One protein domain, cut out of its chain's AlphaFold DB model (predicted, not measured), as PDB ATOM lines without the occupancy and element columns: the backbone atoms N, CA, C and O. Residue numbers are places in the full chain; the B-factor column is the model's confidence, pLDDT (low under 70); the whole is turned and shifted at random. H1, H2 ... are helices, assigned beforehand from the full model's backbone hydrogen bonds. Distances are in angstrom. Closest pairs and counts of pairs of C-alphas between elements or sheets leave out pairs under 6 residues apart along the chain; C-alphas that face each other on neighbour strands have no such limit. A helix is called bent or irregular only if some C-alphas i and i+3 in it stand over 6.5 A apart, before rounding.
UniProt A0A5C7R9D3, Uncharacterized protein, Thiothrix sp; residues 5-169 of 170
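Overview. This is residues 5 to 169 of the 170 residues of an uncharacterized protein of Thiothrix sp (UniProt A0A5C7R9D3). A long helix, H6, runs through one half of an up-and-down bundle of six helices and sticks out of it with residues 156 to 167; H1, H2 and H5 pack on its first half. The hairpin of H3 and H4 is joined more thinly to this group, through H2 and H5, with H4 at the far edge. The printed part has 165 residues with six named helices, H1 to H6 in chain order, and no named strand; its class is all helix. The whole is compact, with a radius of gyration of the C-alphas of 17.0 A, yet elongated, spanning 66 by 39 by 23 A.

Arrangement. H6, residues 134 to 167, touches H2, residues 30 to 43, with residues 136 to 148 alone; the closest C-alphas, of Gly 40 and Ala 143, are 4.5 A apart, and the helices run the same way at a shallow tilt of 27 degrees. H1, residues 5 to 24, forms a helical hairpin with H2, the C-alphas of Gly 14 and Gly 37 being closest at 3.9 A; their shallow tilt of 32 degrees is only just short of steep. H1 also touches residues 139 to 151 of H6, closest at the C-alphas of Ala 17 and Ala 143, 5.6 A. H5, residues 114 to 131, makes a hairpin with H6, closest at the C-alphas of Pro 121 and Ser 144, 5.2 A. H3, residues 55 to 78, only just touches H2, and also only just touches H5, with 3 pairs of C-alphas within 8 A each; the closest are Val 42 and Val 60, 6.4 A, and Ile 71 and Ser 131, 6.4 A. H4, residues 80 to 105, touches H3 with residues 82 to 94 alone, opposite ways at a shallow tilt of 15 degrees, closest at the C-alphas of Pro 72 and Ala 86, 5.5 A. H4 and H5 are near each other, while H4 and H6 are apart. Every O i to N i+4 pair is within hydrogen-bond range in H1 and H2, against 19 of 20 in H3, 20 of 22 in H4, 12 of 14 in H5 and 28 of 30 in H6.

Along the chain. H1 begins at C-alpha 5, (-54.467, -18.392, 44.832), and H6 ends at C-alpha 167, (-56.225, 3.887, 54.303). From first to last C-alpha H6 measures 51.0 A, H4 36.7 A and H3 34.2 A. H4 has a kink of 26 degrees near residue 87 and is irregular, with C-alphas 81 and 84 7.8 A apart; H6 is only just irregular, with C-alphas 135 and 138 6.7 A apart.

Size, cuts and confidence. The C-alphas of Ser 81 and Ser 169 are the farthest apart, at 66.7 A. The printed part has no cut, and the link from H2 to H3, 11 residues, is long. Residues 104 to 115, 117 and 161 to 169 have pLDDT under 70.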
ATOM      1  N   SER A   5     -53.900 -19.012  46.036       79.56
ATOM      2  CA  SER A   5     -54.467 -18.392  44.832       79.56
ATOM      3  C   SER A   5     -53.577 -18.546  43.596       79.56
ATOM      4  O   SER A   5     -54.099 -18.772  42.513       79.56
ATOM      5  N   GLN A   6     -52.250 -18.487  43.744       83.19
ATOM      6  CA  GLN A   6     -51.308 -18.620  42.631       83.19
ATOM      7  C   GLN A   6     -51.327 -20.040  42.059       83.19
ATOM      8  O   GLN A   6     -51.353 -20.212  40.846       83.19
ATOM      9  N   HIS A   7     -51.382 -21.063  42.915       84.50
ATOM     10  CA  HIS A   7     -51.487 -22.451  42.458       84.50
ATOM     11  C   HIS A   7     -52.825 -22.735  41.767       84.50
ATOM     12  O   HIS A   7     -52.849 -23.402  40.737       84.50
ATOM     13  N   ALA A   8     -53.930 -22.198  42.293       87.25
ATOM     14  CA  ALA A   8     -55.235 -22.321  41.649       87.25
ATOM     15  C   ALA A   8     -55.257 -21.639  40.268       87.25
ATOM     16  O   ALA A   8     -55.768 -22.215  39.311       87.25
ATOM     17  N   LEU A   9     -54.647 -20.452  40.148       88.69
ATOM     18  CA  LEU A   9     -54.475 -19.762  38.868       88.69
ATOM     19  C   LEU A   9     -53.603 -20.567  37.901       88.69
ATOM     20  O   LEU A   9     -53.985 -20.732  36.748       88.69
ATOM     21  N   ALA A  10     -52.480 -21.115  38.369       87.94
ATOM     22  CA  ALA A  10     -51.582 -21.931  37.554       87.94
ATOM     23  C   ALA A  10     -52.297 -23.154  36.971       87.94
ATOM     24  O   ALA A  10     -52.222 -23.403  35.768       87.94
ATOM     25  N   VAL A  11     -53.050 -23.885  37.799       90.38
ATOM     26  CA  VAL A  11     -53.843 -25.035  37.343       90.38
ATOM     27  C   VAL A  11     -54.939 -24.589  36.377       90.38
ATOM     28  O   VAL A  11     -55.091 -25.195  35.319       90.38
ATOM     29  N   GLY A  12     -55.673 -23.521  36.699       92.31
ATOM     30  CA  GLY A  12     -56.749 -23.010  35.850       92.31
ATOM     31  C   GLY A  12     -56.262 -22.588  34.464       92.31
ATOM     32  O   GLY A  12     -56.879 -22.943  33.464       92.31
ATOM     33  N   ILE A  13     -55.128 -21.889  34.392       92.38
ATOM     34  CA  ILE A  13     -54.545 -21.437  33.125       92.38
ATOM     35  C   ILE A  13     -53.955 -22.608  32.346       92.38
ATOM     36  O   ILE A  13     -54.178 -22.690  31.142       92.38
ATOM     37  N   GLY A  14     -53.264 -23.539  33.007       91.00
ATOM     38  CA  GLY A  14     -52.730 -24.725  32.340       91.00
ATOM     39  C   GLY A  14     -53.830 -25.611  31.752       91.00
ATOM     40  O   GLY A  14     -53.843 -25.886  30.553       91.00
ATOM     41  N   VAL A  15     -54.808 -26.012  32.570       93.12
ATOM     42  CA  VAL A  15     -55.934 -26.844  32.116       93.12
ATOM     43  C   VAL A  15     -56.766 -26.105  31.067       93.12
ATOM     44  O   VAL A  15     -57.116 -26.690  30.044       93.12
ATOM     45  N   GLY A  16     -57.031 -24.813  31.278       92.31
ATOM     46  CA  GLY A  16     -57.767 -23.978  30.333       92.31
ATOM     47  C   GLY A  16     -57.072 -23.870  28.978       92.31
ATOM     48  O   GLY A  16     -57.710 -24.088  27.953       92.31
ATOM     49  N   ALA A  17     -55.765 -23.606  28.954       91.31
ATOM     50  CA  ALA A  17     -54.997 -23.515  27.715       91.31
ATOM     51  C   ALA A  17     -54.977 -24.842  26.944       91.31
ATOM     52  O   ALA A  17     -55.145 -24.846  25.723       91.31
ATOM     53  N   SER A  18     -54.818 -25.963  27.654       91.69
ATOM     54  CA  SER A  18     -54.854 -27.301  27.058       91.69
ATOM     55  C   SER A  18     -56.233 -27.614  26.462       91.69
ATOM     56  O   SER A  18     -56.326 -27.988  25.296       91.69
ATOM     57  N   LEU A  19     -57.317 -27.357  27.208       92.69
ATOM     58  CA  LEU A  19     -58.690 -27.562  26.733       92.69
ATOM     59  C   LEU A  19     -59.033 -26.678  25.531       92.69
ATOM     60  O   LEU A  19     -59.566 -27.172  24.543       92.69
ATOM     61  N   ILE A  20     -58.715 -25.382  25.589       91.81
ATOM     62  CA  ILE A  20     -58.959 -24.451  24.478       91.81
ATOM     63  C   ILE A  20     -58.219 -24.926  23.224       91.81
ATOM     64  O   ILE A  20     -58.797 -24.944  22.140       91.81
ATOM     65  N   SER A  21     -56.967 -25.363  23.376       90.88
ATOM     66  CA  SER A  21     -56.166 -25.856  22.253       90.88
ATOM     67  C   SER A  21     -56.714 -27.164  21.686       90.88
ATOM     68  O   SER A  21     -56.759 -27.304  20.471       90.88
ATOM     69  N   TYR A  22     -57.212 -28.072  22.531       91.56
ATOM     70  CA  TYR A  22     -57.858 -29.313  22.091       91.56
ATOM     71  C   TYR A  22     -59.089 -29.055  21.209       91.56
ATOM     72  O   TYR A  22     -59.281 -29.730  20.202       91.56
ATOM     73  N   TYR A  23     -59.910 -28.057  21.554       91.88
ATOM     74  CA  TYR A  23     -61.103 -27.721  20.770       91.88
ATOM     75  C   TYR A  23     -60.805 -26.902  19.507       91.88
ATOM     76  O   TYR A  23     -61.520 -27.043  18.518       91.88
ATOM     77  N   LEU A  24     -59.791 -26.029  19.530       90.19
ATOM     78  CA  LEU A  24     -59.469 -25.149  18.398       90.19
ATOM     79  C   LEU A  24     -58.521 -25.785  17.376       90.19
ATOM     80  O   LEU A  24     -58.568 -25.437  16.200       90.19
ATOM     81  N   LEU A  25     -57.652 -26.689  17.825       89.25
ATOM     82  CA  LEU A  25     -56.619 -27.339  17.024       89.25
ATOM     83  C   LEU A  25     -56.678 -28.854  17.287       89.25
ATOM     84  O   LEU A  25     -55.801 -29.399  17.959       89.25
ATOM     85  N   PRO A  26     -57.706 -29.551  16.769       83.69
ATOM     86  CA  PRO A  26     -57.924 -30.974  17.043       83.69
ATOM     87  C   PRO A  26     -56.825 -31.884  16.473       83.69
ATOM     88  O   PRO A  26     -56.757 -33.056  16.823       83.69
ATOM     89  N   GLU A  27     -55.964 -31.353  15.603       85.75
ATOM     90  CA  GLU A  27     -54.805 -32.056  15.046       85.75
ATOM     91  C   GLU A  27     -53.605 -32.107  16.010       85.75
ATOM     92  O   GLU A  27     -52.636 -32.814  15.739       85.75
ATOM     93  N   LEU A  28     -53.648 -31.380  17.137       84.69
ATOM     94  CA  LEU A  28     -52.603 -31.448  18.161       84.69
ATOM     95  C   LEU A  28     -52.621 -32.806  18.864       84.69
ATOM     96  O   LEU A  28     -53.653 -33.261  19.362       84.69
ATOM     97  N   ASP A  29     -51.448 -33.423  18.973       87.12
ATOM     98  CA  ASP A  29     -51.293 -34.647  19.742       87.12
ATOM     99  C   ASP A  29     -51.370 -34.387  21.260       87.12
ATOM    100  O   ASP A  29     -51.275 -33.263  21.768       87.12
ATOM    101  N   TRP A  30     -51.534 -35.465  22.024       86.38
ATOM    102  CA  TRP A  30     -51.624 -35.389  23.483       86.38
ATOM    103  C   TRP A  30     -50.349 -34.835  24.133       86.38
ATOM    104  O   TRP A  30     -50.424 -34.228  25.204       86.38
ATOM    105  N   VAL A  31     -49.187 -35.013  23.497       85.19
ATOM    106  CA  VAL A  31     -47.902 -34.505  23.995       85.19
ATOM    107  C   VAL A  31     -47.862 -32.980  23.893       85.19
ATOM    108  O   VAL A  31     -47.517 -32.311  24.867       85.19
ATOM    109  N   ALA A  32     -48.284 -32.417  22.764       86.50
ATOM    110  CA  ALA A  32     -48.385 -30.986  22.539       86.50
ATOM    111  C   ALA A  32     -49.406 -30.347  23.483       86.50
ATOM    112  O   ALA A  32     -49.111 -29.324  24.102       86.50
ATOM    113  N   LEU A  33     -50.568 -30.976  23.681       88.94
ATOM    114  CA  LEU A  33     -51.581 -30.502  24.631       88.94
ATOM    115  C   LEU A  33     -51.073 -30.489  26.077       88.94
ATOM    116  O   LEU A  33     -51.369 -29.547  26.822       88.94
ATOM    117  N   ALA A  34     -50.289 -31.497  26.473       88.06
ATOM    118  CA  ALA A  34     -49.636 -31.531  27.778       88.06
ATOM    119  C   ALA A  34     -48.585 -30.418  27.908       88.06
ATOM    120  O   ALA A  34     -48.509 -29.758  28.945       88.06
ATOM    121  N   PHE A  35     -47.818 -30.157  26.849       86.88
ATOM    122  CA  PHE A  35     -46.821 -29.087  26.821       86.88
ATOM    123  C   PHE A  35     -47.451 -27.694  26.917       86.88
ATOM    124  O   PHE A  35     -46.957 -26.856  27.667       86.88
ATOM    125  N   ILE A  36     -48.565 -27.460  26.216       90.44
ATOM    126  CA  ILE A  36     -49.346 -26.217  26.286       90.44
ATOM    127  C   ILE A  36     -49.909 -26.013  27.697       90.44
ATOM    128  O   ILE A  36     -49.836 -24.918  28.256       90.44
ATOM    129  N   GLY A  37     -50.450 -27.071  28.305       90.69
ATOM    130  CA  GLY A  37     -50.944 -26.987  29.675       90.69
ATOM    131  C   GLY A  37     -49.825 -26.697  30.676       90.69
ATOM    132  O   GLY A  37     -49.962 -25.827  31.537       90.69
ATOM    133  N   MET A  38     -48.684 -27.369  30.528       89.81
ATOM    134  CA  MET A  38     -47.511 -27.144  31.370       89.81
ATOM    135  C   MET A  38     -46.916 -25.749  31.177       89.81
ATOM    136  O   MET A  38     -46.534 -25.127  32.165       89.81
ATOM    137  N   SER A  39     -46.866 -25.211  29.957       89.00
ATOM    138  CA  SER A  39     -46.363 -23.855  29.720       89.00
ATOM    139  C   SER A  39     -47.256 -22.803  30.381       89.00
ATOM    140  O   SER A  39     -46.750 -21.917  31.075       89.00
ATOM    141  N   GLY A  40     -48.580 -22.946  30.258       88.50
ATOM    142  CA  GLY A  40     -49.556 -22.115  30.961       88.50
ATOM    143  C   GLY A  40     -49.389 -22.190  32.479       88.50
ATOM    144  O   GLY A  40     -49.308 -21.159  33.143       88.50
ATOM    145  N   PHE A  41     -49.225 -23.394  33.028       90.50
ATOM    146  CA  PHE A  41     -48.994 -23.600  34.458       90.50
ATOM    147  C   PHE A  41     -47.690 -22.948  34.952       90.50
ATOM    148  O   PHE A  41     -47.690 -22.174  35.910       90.50
ATOM    149  N   VAL A  42     -46.563 -23.237  34.294       89.44
ATOM    150  CA  VAL A  42     -45.227 -22.761  34.695       89.44
ATOM    151  C   VAL A  42     -45.138 -21.244  34.599       89.44
ATOM    152  O   VAL A  42     -44.521 -20.600  35.447       89.44
ATOM    153  N   SER A  43     -45.783 -20.655  33.594       87.12
ATOM    154  CA  SER A  43     -45.712 -19.217  33.354       87.12
ATOM    155  C   SER A  43     -46.333 -18.355  34.457       87.12
ATOM    156  O   SER A  43     -45.851 -17.254  34.709       87.12
ATOM    157  N   VAL A  44     -47.309 -18.880  35.204       89.06
ATOM    158  CA  VAL A  44     -47.879 -18.227  36.400       89.06
ATOM    159  C   VAL A  44     -46.856 -18.102  37.536       89.06
ATOM    160  O   VAL A  44     -46.988 -17.265  38.429       89.06
ATOM    161  N   HIS A  45     -45.802 -18.916  37.527       86.88
ATOM    162  CA  HIS A  45     -44.734 -18.853  38.521       86.88
ATOM    163  C   HIS A  45     -43.594 -17.908  38.126       86.88
ATOM    164  O   HIS A  45     -42.859 -17.461  39.008       86.88
ATOM    165  N   LEU A  46     -43.473 -17.562  36.838       84.69
ATOM    166  CA  LEU A  46     -42.386 -16.738  36.303       84.69
ATOM    167  C   LEU A  46     -42.247 -15.359  36.973       84.69
ATOM    168  O   LEU A  46     -41.111 -14.995  37.270       84.69
ATOM    169  N   PRO A  47     -43.315 -14.596  37.285       82.06
ATOM    170  CA  PRO A  47     -43.152 -13.299  37.947       82.06
ATOM    171  C   PRO A  47     -42.453 -13.382  39.312       82.06
ATOM    172  O   PRO A  47     -41.777 -12.442  39.717       82.06
ATOM    173  N   ALA A  48     -42.561 -14.524  39.997       80.00
ATOM    174  CA  ALA A  48     -42.076 -14.728  41.360       80.00
ATOM    175  C   ALA A  48     -40.714 -15.454  41.448       80.00
ATOM    176  O   ALA A  48     -40.288 -15.833  42.545       80.00
ATOM    177  N   ILE A  49     -40.013 -15.665  40.326       78.62
ATOM    178  CA  ILE A  49     -38.701 -16.350  40.300       78.62
ATOM    179  C   ILE A  49     -37.536 -15.461  40.759       78.62
ATOM    180  O   ILE A  49     -36.403 -15.913  40.809       78.62
ATOM    181  N   GLN A  50     -37.761 -14.192  41.095       75.31
ATOM    182  CA  GLN A  50     -36.665 -13.289  41.472       75.31
ATOM    183  C   GLN A  50     -35.953 -13.692  42.764       75.31
ATOM    184  O   GLN A  50     -34.782 -13.382  42.944       75.31
ATOM    185  N   GLN A  51     -36.652 -14.358  43.680       72.06
ATOM    186  CA  GLN A  51     -36.095 -14.731  44.975       72.06
ATOM    187  C   GLN A  51     -35.788 -16.233  44.987       72.06
ATOM    188  O   GLN A  51     -36.729 -17.023  44.922       72.06
ATOM    189  N   PRO A  52     -34.518 -16.654  45.146       74.44
ATOM    190  CA  PRO A  52     -34.156 -18.073  45.232       74.44
ATOM    191  C   PRO A  52     -34.811 -18.818  46.403       74.44
ATOM    192  O   PRO A  52     -34.957 -20.036  46.382       74.44
ATOM    193  N   SER A  53     -35.228 -18.093  47.443       77.19
ATOM    194  CA  SER A  53     -35.996 -18.632  48.568       77.19
ATOM    195  C   SER A  53     -37.485 -18.830  48.249       77.19
ATOM    196  O   SER A  53     -38.220 -19.402  49.058       77.19
ATOM    197  N   SER A  54     -37.968 -18.356  47.095       78.19
ATOM    198  CA  SER A  54     -39.370 -18.472  46.713       78.19
ATOM    199  C   SER A  54     -39.691 -19.883  46.220       78.19
ATOM    200  O   SER A  54     -38.923 -20.529  45.508       78.19
ATOM    201  N   SER A  55     -40.884 -20.368  46.567       83.31
ATOM    202  CA  SER A  55     -41.369 -21.656  46.060       83.31
ATOM    203  C   SER A  55     -41.540 -21.644  44.538       83.31
ATOM    204  O   SER A  55     -41.387 -22.686  43.913       83.31
ATOM    205  N   SER A  56     -41.846 -20.487  43.944       83.62
ATOM    206  CA  SER A  56     -41.988 -20.342  42.495       83.62
ATOM    207  C   SER A  56     -40.642 -20.462  41.778       83.62
ATOM    208  O   SER A  56     -40.590 -21.100  40.733       83.62
ATOM    209  N   TYR A  57     -39.550 -19.952  42.363       84.06
ATOM    210  CA  TYR A  57     -38.195 -20.171  41.847       84.06
ATOM    211  C   TYR A  57     -37.886 -21.663  41.759       84.06
ATOM    212  O   TYR A  57     -37.575 -22.166  40.682       84.06
ATOM    213  N   TRP A  58     -38.057 -22.389  42.868       83.31
ATOM    214  CA  TRP A  58     -37.806 -23.831  42.903       83.31
ATOM    215  C   TRP A  58     -38.735 -24.613  41.982       83.31
ATOM    216  O   TRP A  58     -38.284 -25.557  41.344       83.31
ATOM    217  N   MET A  59     -39.998 -24.203  41.844       86.94
ATOM    218  CA  MET A  59     -40.928 -24.839  40.913       86.94
ATOM    219  C   MET A  59     -40.433 -24.729  39.468       86.94
ATOM    220  O   MET A  59     -40.284 -25.741  38.785       86.94
ATOM    221  N   VAL A  60     -40.117 -23.513  39.011       85.56
ATOM    222  CA  VAL A  60     -39.624 -23.283  37.645       85.56
ATOM    223  C   VAL A  60     -38.254 -23.944  37.445       85.56
ATOM    224  O   VAL A  60     -38.004 -24.517  36.383       85.56
ATOM    225  N   ARG A  61     -37.388 -23.951  38.471       83.94
ATOM    226  CA  ARG A  61     -36.083 -24.644  38.467       83.94
ATOM    227  C   ARG A  61     -36.248 -26.153  38.301       83.94
ATOM    228  O   ARG A  61     -35.610 -26.735  37.431       83.94
ATOM    229  N   CYS A  62     -37.129 -26.783  39.076       85.19
ATOM    230  CA  CYS A  62     -37.404 -28.215  38.983       85.19
ATOM    231  C   CYS A  62     -37.994 -28.587  37.623       85.19
ATOM    232  O   CYS A  62     -37.517 -29.530  36.998       85.19
ATOM    233  N   VAL A  63     -38.974 -27.826  37.123       85.31
ATOM    234  CA  VAL A  63     -39.549 -28.077  35.792       85.31
ATOM    235  C   VAL A  63     -38.494 -27.928  34.698       85.31
ATOM    236  O   VAL A  63     -38.445 -28.741  33.781       85.31
ATOM    237  N   SER A  64     -37.598 -26.950  34.827       80.69
ATOM    238  CA  SER A  64     -36.478 -26.780  33.901       80.69
ATOM    239  C   SER A  64     -35.519 -27.972  33.913       80.69
ATOM    240  O   SER A  64     -35.110 -28.440  32.857       80.69
ATOM    241  N   ILE A  65     -35.183 -28.499  35.094       82.69
ATOM    242  CA  ILE A  65     -34.333 -29.692  35.233       82.69
ATOM    243  C   ILE A  65     -35.006 -30.911  34.593       82.69
ATOM    244  O   ILE A  65     -34.361 -31.653  33.859       82.69
ATOM    245  N   ILE A  66     -36.307 -31.100  34.834       84.25
ATOM    246  CA  ILE A  66     -37.078 -32.192  34.229       84.25
ATOM    247  C   ILE A  66     -37.076 -32.049  32.705       84.25
ATOM    248  O   ILE A  66     -36.756 -33.004  32.002       84.25
ATOM    249  N   ALA A  67     -37.354 -30.852  32.184       78.62
ATOM    250  CA  ALA A  67     -37.334 -30.582  30.751       78.62
ATOM    251  C   ALA A  67     -35.947 -30.832  30.136       78.62
ATOM    252  O   ALA A  67     -35.860 -31.397  29.048       78.62
ATOM    253  N   ALA A  68     -34.868 -30.510  30.855       77.50
ATOM    254  CA  ALA A  68     -33.505 -30.758  30.401       77.50
ATOM    255  C   ALA A  68     -33.171 -32.252  30.232       77.50
ATOM    256  O   ALA A  68     -32.271 -32.603  29.475       77.50
ATOM    257  N   ILE A  69     -33.897 -33.135  30.918       81.56
ATOM    258  CA  ILE A  69     -33.754 -34.589  30.795       81.56
ATOM    259  C   ILE A  69     -34.745 -35.133  29.759       81.56
ATOM    260  O   ILE A  69     -34.377 -35.938  28.905       81.56
ATOM    261  N   CYS A  70     -35.999 -34.678  29.800       80.81
ATOM    262  CA  CYS A  70     -37.062 -35.171  28.931       80.81
ATOM    263  C   CYS A  70     -36.872 -34.772  27.463       80.81
ATOM    264  O   CYS A  70     -37.094 -35.610  26.597       80.81
ATOM    265  N   ILE A  71     -36.449 -33.538  27.161       78.19
ATOM    266  CA  ILE A  71     -36.311 -33.062  25.772       78.19
ATOM    267  C   ILE A  71     -35.291 -33.904  24.987       78.19
ATOM    268  O   ILE A  71     -35.647 -34.411  23.922       78.19
ATOM    269  N   PRO A  72     -34.066 -34.158  25.490       76.31
ATOM    270  CA  PRO A  72     -33.134 -35.029  24.785       76.31
ATOM    271  C   PRO A  72     -33.610 -36.480  24.674       76.31
ATOM    272  O   PRO A  72     -33.326 -37.125  23.672       76.31
ATOM    273  N   LEU A  73     -34.350 -36.998  25.664       80.12
ATOM    274  CA  LEU A  73     -34.945 -38.341  25.594       80.12
ATOM    275  C   LEU A  73     -36.032 -38.434  24.515       80.12
ATOM    276  O   LEU A  73     -36.087 -39.418  23.782       80.12
ATOM    277  N   ILE A  74     -36.867 -37.402  24.386       76.44
ATOM    278  CA  ILE A  74     -37.861 -37.296  23.313       76.44
ATOM    279  C   ILE A  74     -37.138 -37.238  21.963       76.44
ATOM    280  O   ILE A  74     -37.443 -38.022  21.068       76.44
ATOM    281  N   MET A  75     -36.119 -36.384  21.832       72.69
ATOM    282  CA  MET A  75     -35.311 -36.300  20.611       72.69
ATOM    283  C   MET A  75     -34.612 -37.621  20.278       72.69
ATOM    284  O   MET A  75     -34.584 -37.994  19.113       72.69
ATOM    285  N   TYR A  76     -34.124 -38.375  21.267       77.12
ATOM    286  CA  TYR A  76     -33.557 -39.706  21.045       77.12
ATOM    287  C   TYR A  76     -34.554 -40.667  20.391       77.12
ATOM    288  O   TYR A  76     -34.195 -41.383  19.458       77.12
ATOM    289  N   ALA A  77     -35.801 -40.675  20.870       78.50
ATOM    290  CA  ALA A  77     -36.834 -41.577  20.373       78.50
ATOM    291  C   ALA A  77     -37.214 -41.287  18.911       78.50
ATOM    292  O   ALA A  77     -37.498 -42.219  18.160       78.50
ATOM    293  N   TYR A  78     -37.192 -40.015  18.496       73.44
ATOM    294  CA  TYR A  78     -37.576 -39.604  17.140       73.44
ATOM    295  C   TYR A  78     -36.396 -39.464  16.166       73.44
ATOM    296  O   TYR A  78     -36.542 -39.757  14.980       73.44
ATOM    297  N   ARG A  79     -35.233 -38.996  16.637       71.94
ATOM    298  CA  ARG A  79     -34.019 -38.713  15.847       71.94
ATOM    299  C   ARG A  79     -32.749 -39.015  16.658       71.94
ATOM    300  O   ARG A  79     -32.067 -38.101  17.127       71.94
ATOM    301  N   PRO A  80     -32.375 -40.297  16.800       71.38
ATOM    302  CA  PRO A  80     -31.252 -40.710  17.644       71.38
ATOM    303  C   PRO A  80     -29.892 -40.164  17.181       71.38
ATOM    304  O   PRO A  80     -28.983 -40.034  17.999       71.38
ATOM    305  N   SER A  81     -29.749 -39.802  15.899       76.19
ATOM    306  CA  SER A  81     -28.542 -39.159  15.353       76.19
ATOM    307  C   SER A  81     -28.249 -37.795  15.977       76.19
ATOM    308  O   SER A  81     -27.088 -37.404  16.089       76.19
ATOM    309  N   ASP A  82     -29.288 -37.089  16.422       72.06
ATOM    310  CA  ASP A  82     -29.194 -35.692  16.843       72.06
ATOM    311  C   ASP A  82     -29.015 -35.580  18.368       72.06
ATOM    312  O   ASP A  82     -28.970 -34.481  18.920       72.06
ATOM    313  N   LEU A  83     -28.866 -36.717  19.065       73.88
ATOM    314  CA  LEU A  83     -28.859 -36.812  20.526       73.88
ATOM    315  C   LEU A  83     -27.797 -35.931  21.187       73.88
ATOM    316  O   LEU A  83     -28.099 -35.231  22.148       73.88
ATOM    317  N   LEU A  84     -26.558 -35.967  20.688       73.75
ATOM    318  CA  LEU A  84     -25.446 -35.192  21.255       73.75
ATOM    319  C   LEU A  84     -25.679 -33.686  21.112       73.75
ATOM    320  O   LEU A  84     -25.410 -32.925  22.041       73.75
ATOM    321  N   ILE A  85     -26.216 -33.266  19.966       73.25
ATOM    322  CA  ILE A  85     -26.539 -31.864  19.689       73.25
ATOM    323  C   ILE A  85     -27.723 -31.431  20.554       73.25
ATOM    324  O   ILE A  85     -27.668 -30.365  21.159       73.25
ATOM    325  N   ALA A  86     -28.751 -32.274  20.682       70.62
ATOM    326  CA  ALA A  86     -29.896 -32.028  21.550       70.62
ATOM    327  C   ALA A  86     -29.468 -31.906  23.017       70.62
ATOM    328  O   ALA A  86     -29.882 -30.964  23.690       70.62
ATOM    329  N   TRP A  87     -28.592 -32.787  23.508       75.81
ATOM    330  CA  TRP A  87     -28.037 -32.717  24.864       75.81
ATOM    331  C   TRP A  87     -27.250 -31.427  25.094       75.81
ATOM    332  O   TRP A  87     -27.468 -30.745  26.093       75.81
ATOM    333  N   LEU A  88     -26.369 -31.064  24.158       74.75
ATOM    334  CA  LEU A  88     -25.564 -29.849  24.250       74.75
ATOM    335  C   LEU A  88     -26.432 -28.584  24.201       74.75
ATOM    336  O   LEU A  88     -26.263 -27.696  25.035       74.75
ATOM    337  N   ALA A  89     -27.375 -28.509  23.261       71.88
ATOM    338  CA  ALA A  89     -28.293 -27.383  23.119       71.88
ATOM    339  C   ALA A  89     -29.170 -27.229  24.363       71.88
ATOM    340  O   ALA A  89     -29.308 -26.129  24.892       71.88
ATOM    341  N   THR A  90     -29.692 -28.342  24.874       73.88
ATOM    342  CA  THR A  90     -30.474 -28.383  26.108       73.88
ATOM    343  C   THR A  90     -29.629 -27.901  27.285       73.88
ATOM    344  O   THR A  90     -30.019 -26.969  27.979       73.88
ATOM    345  N   TYR A  91     -28.422 -28.435  27.473       73.69
ATOM    346  CA  TYR A  91     -27.526 -28.000  28.544       73.69
ATOM    347  C   TYR A  91     -27.209 -26.498  28.470       73.69
ATOM    348  O   TYR A  91     -27.341 -25.801  29.474       73.69
ATOM    349  N   LEU A  92     -26.838 -25.984  27.292       70.31
ATOM    350  CA  LEU A  92     -26.507 -24.570  27.089       70.31
ATOM    351  C   LEU A  92     -27.711 -23.651  27.305       70.31
ATOM    352  O   LEU A  92     -27.570 -22.615  27.954       70.31
ATOM    353  N   LEU A  93     -28.890 -24.028  26.808       70.81
ATOM    354  CA  LEU A  93     -30.114 -23.255  26.997       70.81
ATOM    355  C   LEU A  93     -30.535 -23.248  28.464       70.81
ATOM    356  O   LEU A  93     -30.846 -22.187  28.992       70.81
ATOM    357  N   PHE A  94     -30.490 -24.388  29.151       75.12
ATOM    358  CA  PHE A  94     -30.919 -24.475  30.544       75.12
ATOM    359  C   PHE A  94     -29.915 -23.838  31.509       75.12
ATOM    360  O   PHE A  94     -30.298 -22.953  32.271       75.12
ATOM    361  N   GLN A  95     -28.637 -24.220  31.475       74.19
ATOM    362  CA  GLN A  95     -27.624 -23.619  32.355       74.19
ATOM    363  C   GLN A  95     -27.372 -22.152  32.009       74.19
ATOM    364  O   GLN A  95     -27.269 -21.323  32.909       74.19
ATOM    365  N   GLY A  96     -27.312 -21.812  30.718       71.75
ATOM    366  CA  GLY A  96     -27.115 -20.437  30.267       71.75
ATOM    367  C   GLY A  96     -28.280 -19.530  30.654       71.75
ATOM    368  O   GLY A  96     -28.049 -18.464  31.223       71.75
ATOM    369  N   ALA A  97     -29.529 -19.958  30.426       74.19
ATOM    370  CA  ALA A  97     -30.696 -19.172  30.822       74.19
ATOM    371  C   ALA A  97     -30.762 -18.995  32.341       74.19
ATOM    372  O   ALA A  97     -30.969 -17.877  32.805       74.19
ATOM    373  N   TRP A  98     -30.525 -20.053  33.121       77.56
ATOM    374  CA  TRP A  98     -30.524 -19.942  34.579       77.56
ATOM    375  C   TRP A  98     -29.385 -19.080  35.107       77.56
ATOM    376  O   TRP A  98     -29.616 -18.288  36.011       77.56
ATOM    377  N   TRP A  99     -28.193 -19.146  34.515       75.00
ATOM    378  CA  TRP A  99     -27.093 -18.257  34.881       75.00
ATOM    379  C   TRP A  99     -27.441 -16.782  34.639       75.00
ATOM    380  O   TRP A  99     -27.146 -15.933  35.479       75.00
ATOM    381  N   ILE A 100     -28.115 -16.475  33.523       72.88
ATOM    382  CA  ILE A 100     -28.611 -15.126  33.219       72.88
ATOM    383  C   ILE A 100     -29.695 -14.715  34.225       72.88
ATOM    384  O   ILE A 100     -29.617 -13.630  34.795       72.88
ATOM    385  N   VAL A 101     -30.679 -15.579  34.482       72.81
ATOM    386  CA  VAL A 101     -31.776 -15.348  35.440       72.81
ATOM    387  C   VAL A 101     -31.235 -15.112  36.853       72.81
ATOM    388  O   VAL A 101     -31.642 -14.148  37.498       72.81
ATOM    389  N   ASP A 102     -30.280 -15.929  37.302       73.38
ATOM    390  CA  ASP A 102     -29.627 -15.832  38.611       73.38
ATOM    391  C   ASP A 102     -28.753 -14.568  38.710       73.38
ATOM    392  O   ASP A 102     -28.693 -13.925  39.754       73.38
ATOM    393  N   ARG A 103     -28.090 -14.156  37.619       70.25
ATOM    394  CA  ARG A 103     -27.341 -12.891  37.572       70.25
ATOM    395  C   ARG A 103     -28.269 -11.687  37.625       70.25
ATOM    396  O   ARG A 103     -27.979 -10.765  38.371       70.25
ATOM    397  N   ILE A 104     -29.346 -11.659  36.843       68.62
ATOM    398  CA  ILE A 104     -30.237 -10.492  36.750       68.62
ATOM    399  C   ILE A 104     -31.100 -10.359  38.016       68.62
ATOM    400  O   ILE A 104     -31.345  -9.237  38.469       68.62
ATOM    401  N   SER A 105     -31.495 -11.473  38.642       63.00
ATOM    402  CA  SER A 105     -32.287 -11.471  39.882       63.00
ATOM    403  C   SER A 105     -31.597 -10.861  41.087       63.00
ATOM    404  O   SER A 105     -32.277 -10.344  41.969       63.00
ATOM    405  N   LEU A 106     -30.267 -10.829  41.094       61.31
ATOM    406  CA  LEU A 106     -29.496 -10.218  42.170       61.31
ATOM    407  C   LEU A 106     -29.503  -8.682  42.144       61.31
ATOM    408  O   LEU A 106     -29.188  -8.076  43.165       61.31
ATOM    409  N   TYR A 107     -29.840  -8.039  41.017       58.47
ATOM    410  CA  TYR A 107     -29.610  -6.594  40.846       58.47
ATOM    411  C   TYR A 107     -30.859  -5.752  40.543       58.47
ATOM    412  O   TYR A 107     -30.773  -4.527  40.659       58.47
ATOM    413  N   ARG A 108     -32.008  -6.326  40.136       58.16
ATOM    414  CA  ARG A 108     -33.191  -5.514  39.772       58.16
ATOM    415  C   ARG A 108     -34.518  -6.278  39.769       58.16
ATOM    416  O   ARG A 108     -34.543  -7.479  39.537       58.16
ATOM    417  N   ASP A 109     -35.630  -5.546  39.884       65.50
ATOM    418  CA  ASP A 109     -36.979  -6.062  39.617       65.50
ATOM    419  C   ASP A 109     -37.242  -6.232  38.103       65.50
ATOM    420  O   ASP A 109     -37.856  -5.389  37.451       65.50
ATOM    421  N   TYR A 110     -36.699  -7.291  37.494       67.75
ATOM    422  CA  TYR A 110     -36.786  -7.507  36.041       67.75
ATOM    423  C   TYR A 110     -38.001  -8.331  35.589       67.75
ATOM    424  O   TYR A 110     -38.443  -8.155  34.455       67.75
ATOM    425  N   THR A 111     -38.586  -9.179  36.441       64.19
ATOM    426  CA  THR A 111     -39.760 -10.014  36.106       64.19
ATOM    427  C   THR A 111     -41.081  -9.238  36.158       64.19
ATOM    428  O   THR A 111     -42.144  -9.792  35.920       64.19
ATOM    429  N   HIS A 112     -41.035  -7.928  36.395       68.25
ATOM    430  CA  HIS A 112     -42.185  -7.025  36.254       68.25
ATOM    431  C   HIS A 112     -41.962  -6.002  35.130       68.25
ATOM    432  O   HIS A 112     -42.685  -5.015  35.027       68.25
ATOM    433  N   SER A 113     -40.958  -6.223  34.271       66.25
ATOM    434  CA  SER A 113     -40.650  -5.352  33.132       66.25
ATOM    435  C   SER A 113     -41.422  -5.733  31.863       66.25
ATOM    436  O   SER A 113     -41.733  -6.901  31.628       66.25
ATOM    437  N   LEU A 114     -41.670  -4.742  30.995       65.88
ATOM    438  CA  LEU A 114     -42.287  -4.940  29.675       65.88
ATOM    439  C   LEU A 114     -41.517  -5.950  28.810       65.88
ATOM    440  O   LEU A 114     -42.120  -6.747  28.099       65.88
ATOM    441  N   SER A 115     -40.186  -5.950  28.892       67.56
ATOM    442  CA  SER A 115     -39.350  -6.901  28.159       67.56
ATOM    443  C   SER A 115     -39.478  -8.327  28.696       67.56
ATOM    444  O   SER A 115     -39.411  -9.269  27.910       67.56
ATOM    445  N   ALA A 116     -39.717  -8.517  29.998       70.88
ATOM    446  CA  ALA A 116     -39.910  -9.842  30.587       70.88
ATOM    447  C   ALA A 116     -41.262 -10.480  30.228       70.88
ATOM    448  O   ALA A 116     -41.321 -11.704  30.108       70.88
ATOM    449  N   ILE A 117     -42.294  -9.666  29.950       69.62
ATOM    450  CA  ILE A 117     -43.599 -10.132  29.436       69.62
ATOM    451  C   ILE A 117     -43.435 -10.897  28.121       69.62
ATOM    452  O   ILE A 117     -44.158 -11.852  27.878       69.62
ATOM    453  N   ILE A 118     -42.487 -10.493  27.276       72.88
ATOM    454  CA  ILE A 118     -42.252 -11.137  25.979       72.88
ATOM    455  C   ILE A 118     -41.112 -12.149  26.091       72.88
ATOM    456  O   ILE A 118     -41.216 -13.266  25.586       72.88
ATOM    457  N   GLY A 119     -40.028 -11.782  26.776       75.19
ATOM    458  CA  GLY A 119     -38.815 -12.585  26.863       75.19
ATOM    459  C   GLY A 119     -39.034 -13.930  27.550       75.19
ATOM    460  O   GLY A 119     -38.680 -14.960  26.983       75.19
ATOM    461  N   LEU A 120     -39.650 -13.949  28.738       77.00
ATOM    462  CA  LEU A 120     -39.796 -15.189  29.508       77.00
ATOM    463  C   LEU A 120     -40.759 -16.188  28.832       77.00
ATOM    464  O   LEU A 120     -40.390 -17.359  28.709       77.00
ATOM    465  N   PRO A 121     -41.922 -15.770  28.291       80.25
ATOM    466  CA  PRO A 121     -42.748 -16.661  27.478       80.25
ATOM    467  C   PRO A 121     -42.083 -17.125  26.180       80.25
ATOM    468  O   PRO A 121     -42.276 -18.276  25.779       80.25
ATOM    469  N   SER A 122     -41.257 -16.286  25.547       79.75
ATOM    470  CA  SER A 122     -40.498 -16.675  24.350       79.75
ATOM    471  C   SER A 122     -39.491 -17.787  24.649       79.75
ATOM    472  O   SER A 122     -39.381 -18.724  23.862       79.75
ATOM    473  N   PHE A 123     -38.812 -17.758  25.803       78.50
ATOM    474  CA  PHE A 123     -37.918 -18.848  26.218       78.50
ATOM    475  C   PHE A 123     -38.659 -20.181  26.388       78.50
ATOM    476  O   PHE A 123     -38.166 -21.219  25.951       78.50
ATOM    477  N   ILE A 124     -39.865 -20.160  26.966       78.88
ATOM    478  CA  ILE A 124     -40.702 -21.365  27.091       78.88
ATOM    479  C   ILE A 124     -41.145 -21.868  25.707       78.88
ATOM    480  O   ILE A 124     -41.136 -23.068  25.440       78.88
ATOM    481  N   SER A 125     -41.476 -20.949  24.802       80.75
ATOM    482  CA  SER A 125     -41.912 -21.275  23.439       80.75
ATOM    483  C   SER A 125     -40.779 -21.825  22.576       80.75
ATOM    484  O   SER A 125     -41.011 -22.695  21.742       80.75
ATOM    485  N   LEU A 126     -39.542 -21.381  22.810       79.19
ATOM    486  CA  LEU A 126     -38.354 -21.913  22.146       79.19
ATOM    487  C   LEU A 126     -38.154 -23.403  22.461       79.19
ATOM    488  O   LEU A 126     -37.829 -24.179  21.567       79.19
ATOM    489  N   ALA A 127     -38.402 -23.822  23.707       73.69
ATOM    490  CA  ALA A 127     -38.337 -25.235  24.076       73.69
ATOM    491  C   ALA A 127     -39.390 -26.071  23.326       73.69
ATOM    492  O   ALA A 127     -39.086 -27.179  22.883       73.69
ATOM    493  N   ALA A 128     -40.595 -25.526  23.130       77.62
ATOM    494  CA  ALA A 128     -41.624 -26.163  22.315       77.62
ATOM    495  C   ALA A 128     -41.232 -26.221  20.833       77.62
ATOM    496  O   ALA A 128     -41.368 -27.274  20.233       77.62
ATOM    497  N   TYR A 129     -40.667 -25.153  20.263       78.94
ATOM    498  CA  TYR A 129     -40.186 -25.152  18.874       78.94
ATOM    499  C   TYR A 129     -39.122 -26.225  18.605       78.94
ATOM    500  O   TYR A 129     -39.097 -26.820  17.535       78.94
ATOM    501  N   ILE A 130     -38.242 -26.486  19.577       73.75
ATOM    502  CA  ILE A 130     -37.203 -27.519  19.449       73.75
ATOM    503  C   ILE A 130     -37.791 -28.932  19.595       73.75
ATOM    504  O   ILE A 130     -37.258 -29.878  19.020       73.75
ATOM    505  N   SER A 131     -38.862 -29.087  20.379       70.19
ATOM    506  CA  SER A 131     -39.321 -30.403  20.853       70.19
ATOM    507  C   SER A 131     -40.632 -30.883  20.232       70.19
ATOM    508  O   SER A 131     -40.952 -32.063  20.350       70.19
ATOM    509  N   LEU A 132     -41.406 -29.985  19.625       77.25
ATOM    510  CA  LEU A 132     -42.757 -30.215  19.118       77.25
ATOM    511  C   LEU A 132     -42.913 -29.665  17.700       77.25
ATOM    512  O   LEU A 132     -42.048 -28.967  17.177       77.25
ATOM    513  N   ASP A 133     -44.059 -29.970  17.099       72.06
ATOM    514  CA  ASP A 133     -44.440 -29.442  15.796       72.06
ATOM    515  C   ASP A 133     -44.705 -27.923  15.841       72.06
ATOM    516  O   ASP A 133     -45.117 -27.363  16.865       72.06
ATOM    517  N   LEU A 134     -44.519 -27.253  14.700       74.56
ATOM    518  CA  LEU A 134     -44.716 -25.809  14.513       74.56
ATOM    519  C   LEU A 134     -46.098 -25.344  14.993       74.56
ATOM    520  O   LEU A 134     -46.236 -24.252  15.551       74.56
ATOM    521  N   ASN A 135     -47.104 -26.204  14.837       82.88
ATOM    522  CA  ASN A 135     -48.489 -25.945  15.220       82.88
ATOM    523  C   ASN A 135     -48.685 -25.774  16.738       82.88
ATOM    524  O   ASN A 135     -49.641 -25.127  17.162       82.88
ATOM    525  N   ALA A 136     -47.775 -26.296  17.570       82.81
ATOM    526  CA  ALA A 136     -47.840 -26.173  19.027       82.81
ATOM    527  C   ALA A 136     -47.166 -24.897  19.563       82.81
ATOM    528  O   ALA A 136     -47.454 -24.465  20.681       82.81
ATOM    529  N   VAL A 137     -46.295 -24.254  18.777       86.00
ATOM    530  CA  VAL A 137     -45.449 -23.138  19.238       86.00
ATOM    531  C   VAL A 137     -46.273 -21.904  19.600       86.00
ATOM    532  O   VAL A 137     -46.089 -21.325  20.672       86.00
ATOM    533  N   LEU A 138     -47.210 -21.512  18.732       87.69
ATOM    534  CA  LEU A 138     -48.076 -20.358  18.976       87.69
ATOM    535  C   LEU A 138     -49.008 -20.581  20.188       87.69
ATOM    536  O   LEU A 138     -49.034 -19.714  21.065       87.69
ATOM    537  N   PRO A 139     -49.716 -21.723  20.314       89.19
ATOM    538  CA  PRO A 139     -50.472 -22.047  21.524       89.19
ATOM    539  C   PRO A 139     -49.628 -22.012  22.803       89.19
ATOM    540  O   PRO A 139     -50.060 -21.435  23.801       89.19
ATOM    541  N   VAL A 140     -48.406 -22.557  22.774       88.88
ATOM    542  CA  VAL A 140     -47.485 -22.519  23.921       88.88
ATOM    543  C   VAL A 140     -47.141 -21.079  24.304       88.88
ATOM    544  O   VAL A 140     -47.174 -20.749  25.493       88.88
ATOM    545  N   PHE A 141     -46.853 -20.221  23.323       88.69
ATOM    546  CA  PHE A 141     -46.550 -18.810  23.558       88.69
ATOM    547  C   PHE A 141     -47.729 -18.059  24.176       88.69
ATOM    548  O   PHE A 141     -47.552 -17.320  25.147       88.69
ATOM    549  N   LEU A 142     -48.937 -18.264  23.649       89.81
ATOM    550  CA  LEU A 142     -50.151 -17.609  24.137       89.81
ATOM    551  C   LEU A 142     -50.525 -18.075  25.544       89.81
ATOM    552  O   LEU A 142     -50.840 -17.246  26.398       89.81
ATOM    553  N   ALA A 143     -50.442 -19.380  25.807       90.56
ATOM    554  CA  ALA A 143     -50.683 -19.952  27.127       90.56
ATOM    555  C   ALA A 143     -49.700 -19.391  28.162       90.56
ATOM    556  O   ALA A 143     -50.106 -18.930  29.229       90.56
ATOM    557  N   SER A 144     -48.415 -19.359  27.803       88.31
ATOM    558  CA  SER A 144     -47.350 -18.840  28.659       88.31
ATOM    559  C   SER A 144     -47.487 -17.331  28.917       88.31
ATOM    560  O   SER A 144     -47.410 -16.861  30.050       88.31
ATOM    561  N   SER A 145     -47.779 -16.547  27.879       87.56
ATOM    562  CA  SER A 145     -47.987 -15.100  28.022       87.56
ATOM    563  C   SER A 145     -49.213 -14.790  28.880       87.56
ATOM    564  O   SER A 145     -49.181 -13.897  29.725       87.56
ATOM    565  N   THR A 146     -50.287 -15.563  28.712       88.31
ATOM    566  CA  THR A 146     -51.522 -15.401  29.485       88.31
ATOM    567  C   THR A 146     -51.296 -15.728  30.957       88.31
ATOM    568  O   THR A 146     -51.682 -14.937  31.816       88.31
ATOM    569  N   GLY A 147     -50.629 -16.846  31.272       85.62
ATOM    570  CA  GLY A 147     -50.309 -17.205  32.656       85.62
ATOM    571  C   GLY A 147     -49.460 -16.158  33.359       85.62
ATOM    572  O   GLY A 147     -49.779 -15.736  34.473       85.62
ATOM    573  N   TYR A 148     -48.451 -15.652  32.660       87.00
ATOM    574  CA  TYR A 148     -47.618 -14.565  33.148       87.00
ATOM    575  C   TYR A 148     -48.421 -13.291  33.460       87.00
ATOM    576  O   TYR A 148     -48.360 -12.759  34.571       87.00
ATOM    577  N   VAL A 149     -49.205 -12.804  32.491       87.75
ATOM    578  CA  VAL A 149     -49.964 -11.550  32.617       87.75
ATOM    579  C   VAL A 149     -51.046 -11.655  33.689       87.75
ATOM    580  O   VAL A 149     -51.201 -10.736  34.490       87.75
ATOM    581  N   VAL A 150     -51.774 -12.772  33.755       88.00
ATOM    582  CA  VAL A 150     -52.824 -12.966  34.766       88.00
ATOM    583  C   VAL A 150     -52.241 -12.956  36.177       88.00
ATOM    584  O   VAL A 150     -52.835 -12.355  37.078       88.00
ATOM    585  N   GLN A 151     -51.066 -13.557  36.382       88.94
ATOM    586  CA  GLN A 151     -50.388 -13.484  37.673       88.94
ATOM    587  C   GLN A 151     -50.003 -12.040  38.022       88.94
ATOM    588  O   GLN A 151     -50.289 -11.598  39.135       88.94
ATOM    589  N   LEU A 152     -49.425 -11.285  37.082       85.12
ATOM    590  CA  LEU A 152     -49.072  -9.879  37.308       85.12
ATOM    591  C   LEU A 152     -50.290  -9.022  37.677       85.12
ATOM    592  O   LEU A 152     -50.238  -8.246  38.632       85.12
ATOM    593  N   LEU A 153     -51.407  -9.193  36.967       86.06
ATOM    594  CA  LEU A 153     -52.659  -8.492  37.265       86.06
ATOM    595  C   LEU A 153     -53.211  -8.877  38.643       86.06
ATOM    596  O   LEU A 153     -53.728  -8.026  39.370       86.06
ATOM    597  N   THR A 154     -53.074 -10.146  39.028       85.75
ATOM    598  CA  THR A 154     -53.492 -10.631  40.348       85.75
ATOM    599  C   THR A 154     -52.652 -10.002  41.458       85.75
ATOM    600  O   THR A 154     -53.206  -9.515  42.445       85.75
ATOM    601  N   GLU A 155     -51.329  -9.948  41.287       83.81
ATOM    602  CA  GLU A 155     -50.416  -9.289  42.225       83.81
ATOM    603  C   GLU A 155     -50.718  -7.792  42.350       83.81
ATOM    604  O   GLU A 155     -50.778  -7.261  43.461       83.81
ATOM    605  N   GLN A 156     -50.973  -7.111  41.229       83.38
ATOM    606  CA  GLN A 156     -51.338  -5.695  41.220       83.38
ATOM    607  C   GLN A 156     -52.659  -5.446  41.964       83.38
ATOM    608  O   GLN A 156     -52.749  -4.524  42.780       83.38
ATOM    609  N   ARG A 157     -53.671  -6.294  41.744       82.00
ATOM    610  CA  ARG A 157     -54.959  -6.206  42.447       82.00
ATOM    611  C   ARG A 157     -54.799  -6.411  43.953       82.00
ATOM    612  O   ARG A 157     -55.418  -5.693  44.734       82.00
ATOM    613  N   GLN A 158     -53.961  -7.361  44.367       81.50
ATOM    614  CA  GLN A 158     -53.701  -7.623  45.782       81.50
ATOM    615  C   GLN A 158     -52.990  -6.444  46.462       81.50
ATOM    616  O   GLN A 158     -53.374  -6.065  47.567       81.50
ATOM    617  N   LYS A 159     -52.006  -5.823  45.792       77.56
ATOM    618  CA  LYS A 159     -51.330  -4.613  46.293       77.56
ATOM    619  C   LYS A 159     -52.315  -3.452  46.486       77.56
ATOM    620  O   LYS A 159     -52.372  -2.884  47.571       77.56
ATOM    621  N   SER A 160     -53.160  -3.173  45.492       72.44
ATOM    622  CA  SER A 160     -54.157  -2.091  45.571       72.44
ATOM    623  C   SER A 160     -55.229  -2.321  46.657       72.44
ATOM    624  O   SER A 160     -55.658  -1.383  47.334       72.44
ATOM    625  N   GLY A 161     -55.633  -3.576  46.892       68.44
ATOM    626  CA  GLY A 161     -56.550  -3.934  47.983       68.44
ATOM    627  C   GLY A 161     -55.968  -3.706  49.386       68.44
ATOM    628  O   GLY A 161     -56.689  -3.322  50.310       68.44
ATOM    629  N   LEU A 162     -54.658  -3.904  49.554       66.56
ATOM    630  CA  LEU A 162     -53.955  -3.635  50.814       66.56
ATOM    631  C   LEU A 162     -53.803  -2.129  51.074       66.56
ATOM    632  O   LEU A 162     -53.969  -1.682  52.205       66.56
ATOM    633  N   GLU A 163     -53.549  -1.333  50.035       67.94
ATOM    634  CA  GLU A 163     -53.479   0.131  50.154       67.94
ATOM    635  C   GLU A 163     -54.828   0.741  50.557       67.94
ATOM    636  O   GLU A 163     -54.888   1.591  51.444       67.94
ATOM    637  N   THR A 164     -55.927   0.267  49.965       63.97
ATOM    638  CA  THR A 164     -57.285   0.755  50.273       63.97
ATOM    639  C   THR A 164     -57.753   0.381  51.681       63.97
ATOM    640  O   THR A 164     -58.391   1.191  52.349       63.97
ATOM    641  N   THR A 165     -57.396  -0.804  52.182       61.84
ATOM    642  CA  THR A 165     -57.699  -1.217  53.567       61.84
ATOM    643  C   THR A 165     -56.790  -0.550  54.602       61.84
ATOM    644  O   THR A 165     -57.261  -0.190  55.679       61.84
ATOM    645  N   GLY A 166     -55.520  -0.297  54.269       54.94
ATOM    646  CA  GLY A 166     -54.608   0.481  55.112       54.94
ATOM    647  C   GLY A 166     -55.014   1.953  55.257       54.94
ATOM    648  O   GLY A 166     -54.760   2.555  56.298       54.94
ATOM    649  N   PHE A 167     -55.691   2.521  54.252       51.88
ATOM    650  CA  PHE A 167     -56.225   3.887  54.303       51.88
ATOM    651  C   PHE A 167     -57.472   4.015  55.193       51.88
ATOM    652  O   PHE A 167     -57.676   5.055  55.804       51.88
ATOM    653  N   LEU A 168     -58.279   2.954  55.304       52.22
ATOM    654  CA  LEU A 168     -59.467   2.896  56.173       52.22
ATOM    655  C   LEU A 168     -59.137   2.574  57.645       52.22
ATOM    656  O   LEU A 168     -60.023   2.600  58.492       52.22
ATOM    657  N   SER A 169     -57.878   2.244  57.941       48.62
ATOM    658  CA  SER A 169     -57.382   1.890  59.278       48.62
ATOM    659  C   SER A 169     -56.679   3.055  60.003       48.62
ATOM    660  O   SER A 169     -56.098   2.836  61.070       48.62
TER     661      SER A 169